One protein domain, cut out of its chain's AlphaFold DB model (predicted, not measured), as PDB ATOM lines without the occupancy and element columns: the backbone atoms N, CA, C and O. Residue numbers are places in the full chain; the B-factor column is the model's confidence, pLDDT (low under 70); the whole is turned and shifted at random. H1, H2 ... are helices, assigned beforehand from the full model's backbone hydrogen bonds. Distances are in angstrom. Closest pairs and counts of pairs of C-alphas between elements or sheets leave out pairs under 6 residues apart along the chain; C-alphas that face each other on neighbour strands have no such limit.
ATOM      1  N   LYS A   8     313.961 227.893 251.962       90.88
ATOM      2  CA  LYS A   8     312.691 227.473 252.563       90.88
ATOM      3  C   LYS A   8     312.795 227.471 254.088       90.88
ATOM      4  O   LYS A   8     311.944 228.057 254.754       90.88
ATOM      5  N   THR A   9     313.871 226.897 254.618       89.94
ATOM      6  CA  THR A   9     314.155 226.890 256.057       89.94
ATOM      7  C   THR A   9     314.334 228.311 256.606       89.94
ATOM      8  O   THR A   9     313.908 228.591 257.723       89.94
ATOM      9  N   ALA A  10     314.906 229.240 255.830       88.75
ATOM     10  CA  ALA A  10     315.049 230.642 256.240       88.75
ATOM     11  C   ALA A  10     313.709 231.361 256.401       88.75
ATOM     12  O   ALA A  10     313.502 232.066 257.388       88.75
ATOM     13  N   ILE A  11     312.801 231.160 255.447       90.88
ATOM     14  CA  ILE A  11     311.457 231.747 255.478       90.88
ATOM     15  C   ILE A  11     310.659 231.164 256.649       90.88
ATOM     16  O   ILE A  11     309.994 231.894 257.383       90.88
ATOM     17  N   GLU A  12     310.760 229.854 256.872       91.94
ATOM     18  CA  GLU A  12     310.102 229.192 257.997       91.94
ATOM     19  C   GLU A  12     310.637 229.684 259.350       91.94
ATOM     20  O   GLU A  12     309.849 230.004 260.240       91.94
ATOM     21  N   LEU A  13     311.958 229.846 259.479       90.00
ATOM     22  CA  LEU A  13     312.587 230.406 260.675       90.00
ATOM     23  C   LEU A  13     312.115 231.840 260.955       90.00
ATOM     24  O   LEU A  13     311.823 232.173 262.103       90.00
ATOM     25  N   TYR A  14     312.015 232.682 259.920       91.38
ATOM     26  CA  TYR A  14     311.464 234.031 260.050       91.38
ATOM     27  C   TYR A  14     310.036 233.999 260.615       91.38
ATOM     28  O   TYR A  14     309.751 234.690 261.593       91.38
ATOM     29  N   ASN A  15     309.160 233.161 260.049       90.88
ATOM     30  CA  ASN A  15     307.767 233.060 260.485       90.88
ATOM     31  C   ASN A  15     307.657 232.607 261.946       90.88
ATOM     32  O   ASN A  15     306.953 233.239 262.733       90.88
ATOM     33  N   GLN A  16     308.405 231.568 262.327       90.88
ATOM     34  CA  GLN A  16     308.425 231.056 263.700       90.88
ATOM     35  C   GLN A  16     308.919 232.108 264.702       90.88
ATOM     36  O   GLN A  16     308.342 232.265 265.778       90.88
ATOM     37  N   LEU A  17     309.976 232.852 264.359       89.81
ATOM     38  CA  LEU A  17     310.513 233.907 265.222       89.81
ATOM     39  C   LEU A  17     309.576 235.114 265.315       89.81
ATOM     40  O   LEU A  17     309.440 235.692 266.392       89.81
ATOM     41  N   SER A  18     308.917 235.477 264.214       89.94
ATOM     42  CA  SER A  18     307.930 236.558 264.186       89.94
ATOM     43  C   SER A  18     306.722 236.234 265.070       89.94
ATOM     44  O   SER A  18     306.315 237.064 265.883       89.94
ATOM     45  N   GLU A  19     306.209 235.001 265.007       91.50
ATOM     46  CA  GLU A  19     305.124 234.533 265.880       91.50
ATOM     47  C   GLU A  19     305.554 234.497 267.354       91.50
ATOM     48  O   GLU A  19     304.857 235.024 268.226       91.50
ATOM     49  N   LEU A  20     306.735 233.937 267.635       90.19
ATOM     50  CA  LEU A  20     307.273 233.846 268.990       90.19
ATOM     51  C   LEU A  20     307.446 235.231 269.621       90.19
ATOM     52  O   LEU A  20     306.995 235.459 270.744       90.19
ATOM     53  N   TRP A  21     308.078 236.172 268.919       87.56
ATOM     54  CA  TRP A  21     308.250 237.534 269.421       87.56
ATOM     55  C   TRP A  21     306.924 238.286 269.506       87.56
ATOM     56  O   TRP A  21     306.689 238.970 270.505       87.56
ATOM     57  N   GLY A  22     306.018 238.071 268.549       90.69
ATOM     58  CA  GLY A  22     304.660 238.606 268.589       90.69
ATOM     59  C   GLY A  22     303.898 238.173 269.842       90.69
ATOM     60  O   GLY A  22     303.236 239.000 270.468       90.69
ATOM     61  N   SER A  23     304.067 236.921 270.289       90.75
ATOM     62  CA  SER A  23     303.470 236.427 271.541       90.75
ATOM     63  C   SER A  23     303.973 237.162 272.793       90.75
ATOM     64  O   SER A  23     303.260 237.253 273.792       90.75
ATOM     65  N   ALA A  24     305.176 237.742 272.725       88.38
ATOM     66  CA  ALA A  24     305.780 238.564 273.771       88.38
ATOM     67  C   ALA A  24     305.545 240.078 273.573       88.38
ATOM     68  O   ALA A  24     306.106 240.884 274.315       88.38
ATOM     69  N   GLY A  25     304.749 240.485 272.574       87.50
ATOM     70  CA  GLY A  25     304.524 241.894 272.225       87.50
ATOM     71  C   GLY A  25     305.755 242.592 271.633       87.50
ATOM     72  O   GLY A  25     305.847 243.819 271.666       87.50
ATOM     73  N   MET A  26     306.718 241.823 271.121       87.12
ATOM     74  CA  MET A  26     307.948 242.314 270.509       87.12
ATOM     75  C   MET A  26     307.924 242.064 269.001       87.12
ATOM     76  O   MET A  26     307.448 241.034 268.538       87.12
ATOM     77  N   TYR A  27     308.498 242.981 268.224       85.69
ATOM     78  CA  TYR A  27     308.590 242.845 266.769       85.69
ATOM     79  C   TYR A  27     310.023 243.109 266.340       85.69
ATOM     80  O   TYR A  27     310.533 244.221 266.510       85.69
ATOM     81  N   ALA A  28     310.696 242.093 265.809       82.25
ATOM     82  CA  ALA A  28     312.030 242.303 265.278       82.25
ATOM     83  C   ALA A  28     311.991 242.973 263.919       82.25
ATOM     84  O   ALA A  28     311.155 242.688 263.066       82.25
ATOM     85  N   ARG A  29     312.963 243.855 263.740       83.19
ATOM     86  CA  ARG A  29     313.143 244.682 262.558       83.19
ATOM     87  C   ARG A  29     314.577 244.537 262.084       83.19
ATOM     88  O   ARG A  29     315.430 244.033 262.814       83.19
ATOM     89  N   LYS A  30     314.845 245.073 260.899       80.38
ATOM     90  CA  LYS A  30     316.147 245.021 260.234       80.38
ATOM     91  C   LYS A  30     316.575 243.609 259.837       80.38
ATOM     92  O   LYS A  30     317.749 243.259 259.945       80.38
ATOM     93  N   TRP A  31     315.627 242.806 259.363       83.19
ATOM     94  CA  TRP A  31     315.938 241.515 258.762       83.19
ATOM     95  C   TRP A  31     316.813 241.688 257.519       83.19
ATOM     96  O   TRP A  31     316.588 242.590 256.707       83.19
ATOM     97  N   LEU A  32     317.818 240.819 257.393       78.25
ATOM     98  CA  LEU A  32     318.746 240.790 256.271       78.25
ATOM     99  C   LEU A  32     319.056 239.336 255.878       78.25
ATOM    100  O   LEU A  32     319.170 238.469 256.743       78.25
ATOM    101  N   SER A  33     319.225 239.076 254.580       80.12
ATOM    102  CA  SER A  33     319.602 237.773 254.030       80.12
ATOM    103  C   SER A  33     320.550 237.945 252.844       80.12
ATOM    104  O   SER A  33     320.537 238.967 252.162       80.12
ATOM    105  N   ASN A  34     321.365 236.925 252.580       76.44
ATOM    106  CA  ASN A  34     322.189 236.818 251.373       76.44
ATOM    107  C   ASN A  34     321.425 236.266 250.158       76.44
ATOM    108  O   ASN A  34     322.010 236.100 249.087       76.44
ATOM    109  N   LYS A  35     320.132 235.966 250.313       79.50
ATOM    110  CA  LYS A  35     319.234 235.522 249.246       79.50
ATOM    111  C   LYS A  35     318.069 236.496 249.119       79.50
ATOM    112  O   LYS A  35     317.317 236.681 250.075       79.50
ATOM    113  N   LEU A  36     317.904 237.070 247.926       78.88
ATOM    114  CA  LEU A  36     316.828 238.018 247.621       78.88
ATOM    115  C   LEU A  36     315.442 237.386 247.823       78.88
ATOM    116  O   LEU A  36     314.564 238.018 248.395       78.88
ATOM    117  N   GLU A  37     315.288 236.112 247.451       84.00
ATOM    118  CA  GLU A  37     314.051 235.334 247.621       84.00
ATOM    119  C   GLU A  37     313.544 235.337 249.074       84.00
ATOM    120  O   GLU A  37     312.344 235.419 249.321       84.00
ATOM    121  N   VAL A  38     314.460 235.304 250.051       85.69
ATOM    122  CA  VAL A  38     314.101 235.372 251.474       85.69
ATOM    123  C   VAL A  38     313.632 236.780 251.834       85.69
ATOM    124  O   VAL A  38     312.603 236.926 252.484       85.69
ATOM    125  N   LEU A  39     314.340 237.826 251.392       83.69
ATOM    126  CA  LEU A  39     313.958 239.215 251.680       83.69
ATOM    127  C   LEU A  39     312.608 239.593 251.068       83.69
ATOM    128  O   LEU A  39     311.841 240.308 251.700       83.69
ATOM    129  N   GLN A  40     312.299 239.080 249.878       85.06
ATOM    130  CA  GLN A  40     311.011 239.291 249.213       85.06
ATOM    131  C   GLN A  40     309.840 238.635 249.958       85.06
ATOM    132  O   GLN A  40     308.706 239.086 249.834       85.06
ATOM    133  N   SER A  41     310.103 237.577 250.732       86.31
ATOM    134  CA  SER A  41     309.080 236.913 251.551       86.31
ATOM    135  C   SER A  41     308.787 237.630 252.876       86.31
ATOM    136  O   SER A  41     307.777 237.343 253.517       86.31
ATOM    137  N   ILE A  42     309.662 238.555 253.292       87.75
ATOM    138  CA  ILE A  42     309.551 239.303 254.546       87.75
ATOM    139  C   ILE A  42     308.869 240.652 254.255       87.75
ATOM    140  O   ILE A  42     309.211 241.307 253.267       87.75
ATOM    141  N   PRO A  43     307.922 241.119 255.095       87.12
ATOM    142  CA  PRO A  43     307.335 242.446 254.956       87.12
ATOM    143  C   PRO A  43     308.410 243.537 254.918       87.12
ATOM    144  O   PRO A  43     309.295 243.588 255.774       87.12
ATOM    145  N   SER A  44     308.294 244.467 253.971       80.69
ATOM    146  CA  SER A  44     309.271 245.549 253.779       80.69
ATOM    147  C   SER A  44     309.458 246.432 255.017       80.69
ATOM    148  O   SER A  44     310.538 246.979 255.220       80.69
ATOM    149  N   SER A  45     308.446 246.526 255.885       81.81
ATOM    150  CA  SER A  45     308.554 247.210 257.174       81.81
ATOM    151  C   SER A  45     309.619 246.591 258.077       81.81
ATOM    152  O   SER A  45     310.282 247.311 258.827       81.81
ATOM    153  N   ASP A  46     309.771 245.271 258.024       84.12
ATOM    154  CA  ASP A  46     310.589 244.496 258.950       84.12
ATOM    155  C   ASP A  46     312.009 244.282 258.412       84.12
ATOM    156  O   ASP A  46     312.938 244.055 259.191       84.12
ATOM    157  N   CYS A  47     312.209 244.451 257.107       80.38
ATOM    158  CA  CYS A  47     313.518 244.495 256.463       80.38
ATOM    159  C   CYS A  47     314.371 245.691 256.933       80.38
ATOM    160  O   CYS A  47     313.878 246.683 257.476       80.38
ATOM    161  N   ALA A  48     315.693 245.586 256.772       69.38
ATOM    162  CA  ALA A  48     316.595 246.709 257.036       69.38
ATOM    163  C   ALA A  48     316.303 247.884 256.089       69.38
ATOM    164  O   ALA A  48     316.022 247.689 254.914       69.38
ATOM    165  N   THR A  49     316.376 249.114 256.603       64.44
ATOM    166  CA  THR A  49     316.057 250.336 255.841       64.44
ATOM    167  C   THR A  49     316.995 250.546 254.651       64.44
ATOM    168  O   THR A  49     316.641 251.247 253.713       64.44
ATOM    169  N   GLU A  50     318.180 249.934 254.678       60.16
ATOM    170  CA  GLU A  50     319.122 249.957 253.557       60.16
ATOM    171  C   GLU A  50     318.731 249.001 252.412       60.16
ATOM    172  O   GLU A  50     319.398 249.016 251.384       60.16
ATOM    173  N   VAL A  51     317.685 248.173 252.568       54.44
ATOM    174  CA  VAL A  51     317.200 247.222 251.552       54.44
ATOM    175  C   VAL A  51     316.320 247.943 250.525       54.44
ATOM    176  O   VAL A  51     315.156 248.227 250.799       54.44
ATOM    177  N   ASP A  52     316.850 248.179 249.323       56.19
ATOM    178  CA  ASP A  52     316.064 248.587 248.151       56.19
ATOM    179  C   ASP A  52     315.677 247.351 247.323       56.19
ATOM    180  O   ASP A  52     316.438 246.880 246.474       56.19
ATOM    181  N   LEU A  53     314.489 246.804 247.597       55.28
ATOM    182  CA  LEU A  53     313.964 245.612 246.920       55.28
ATOM    183  C   LEU A  53     313.666 245.844 245.428       55.28
ATOM    184  O   LEU A  53     313.638 244.870 244.674       55.28
ATOM    185  N   ASP A  54     313.474 247.097 245.004       52.34
ATOM    186  CA  ASP A  54     313.112 247.453 243.627       52.34
ATOM    187  C   ASP A  54     314.347 247.528 242.715       52.34
ATOM    188  O   ASP A  54     314.255 247.295 241.508       52.34
ATOM    189  N   SER A  55     315.525 247.783 243.293       52.97
ATOM    190  CA  SER A  55     316.807 247.812 242.575       52.97
ATOM    191  C   SER A  55     317.310 246.432 242.121       52.97
ATOM    192  O   SER A  55     318.175 246.343 241.249       52.97
ATOM    193  N   GLY A  56     316.801 245.343 242.713       50.62
ATOM    194  CA  GLY A  56     317.299 243.981 242.486       50.62
ATOM    195  C   GLY A  56     318.691 243.700 243.074       50.62
ATOM    196  O   GLY A  56     319.180 242.572 242.964       50.62
ATOM    197  N   GLU A  57     319.324 244.682 243.724       49.53
ATOM    198  CA  GLU A  57     320.623 244.542 244.381       49.53
ATOM    199  C   GLU A  57     320.462 244.268 245.883       49.53
ATOM    200  O   GLU A  57     319.611 244.832 246.569       49.53
ATOM    201  N   LEU A  58     321.296 243.375 246.427       55.53
ATOM    202  CA  LEU A  58     321.302 243.098 247.863       55.53
ATOM    203  C   LEU A  58     322.036 244.216 248.620       55.53
ATOM    204  O   LEU A  58     323.134 244.614 248.220       55.53
ATOM    205  N   PRO A  59     321.489 244.690 249.747       56.62
ATOM    206  CA  PRO A  59     321.986 245.892 250.397       56.62
ATOM    207  C   PRO A  59     323.264 245.641 251.195       56.62
ATOM    208  O   PRO A  59     323.452 244.588 251.811       56.62
ATOM    209  N   GLN A  60     324.142 246.643 251.219       57.97
ATOM    210  CA  GLN A  60     325.286 246.680 252.128       57.97
ATOM    211  C   GLN A  60     324.839 247.318 253.441       57.97
ATOM    212  O   GLN A  60     324.498 248.498 253.474       57.97
TER     213      GLN A  60
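What this domain is: This is residues 8 to 60 of the 371 residues of the protein "DUF5641 domain-containing protein" of Stylophora pistillata (UniProt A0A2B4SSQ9). One long helix, H1, makes one arm of the model; the backbone then folds back through an unnamed link, residues 24 to 35, to a short helix, H2, near the beginning of H1, and the printed part ends in an unnamed stretch, residues 42 to 60. Residues 20 to 25, of which 20 to 23 belong to H1, stick out. The printed part has 53 residues with two named helices, H1 then H2, and no named strand: class all helix, though only 22 residues are in named elements. It is compact, radius of gyration of the C-alphas 11.3 A, spanning 34 by 22 by 15 A, only just elongated.

How they stand to each other: H1, residues 8 to 23, and H2, residues 36 to 41, only just touch, with 3 pairs of C-alphas within 8 A. H1 touches H2 with residues 10 to 11 alone; the closest C-alphas, of Ile 11 and Val 38, are 6.0 A apart. They run the same way at a steep tilt of 39 degrees. In H1 and H2 every O i to N i+4 pair is within hydrogen-bond range.

Where its parts are: H1, residues 8 to 23, is 22.9 A long and begins at C-alpha 8 (312.691, 227.473, 252.563). H2, residues 36 to 41, is 8.8 A long and ends at C-alpha 41 (309.080, 236.913, 251.551).

The domain as a whole: The C-alphas farthest apart, of Ala 24 and Ser 55, are 34.4 A apart. The printed part has no cut. The link from H1 to H2 is long, 12 residues. Residues 48 to 60 have pLDDT under 70.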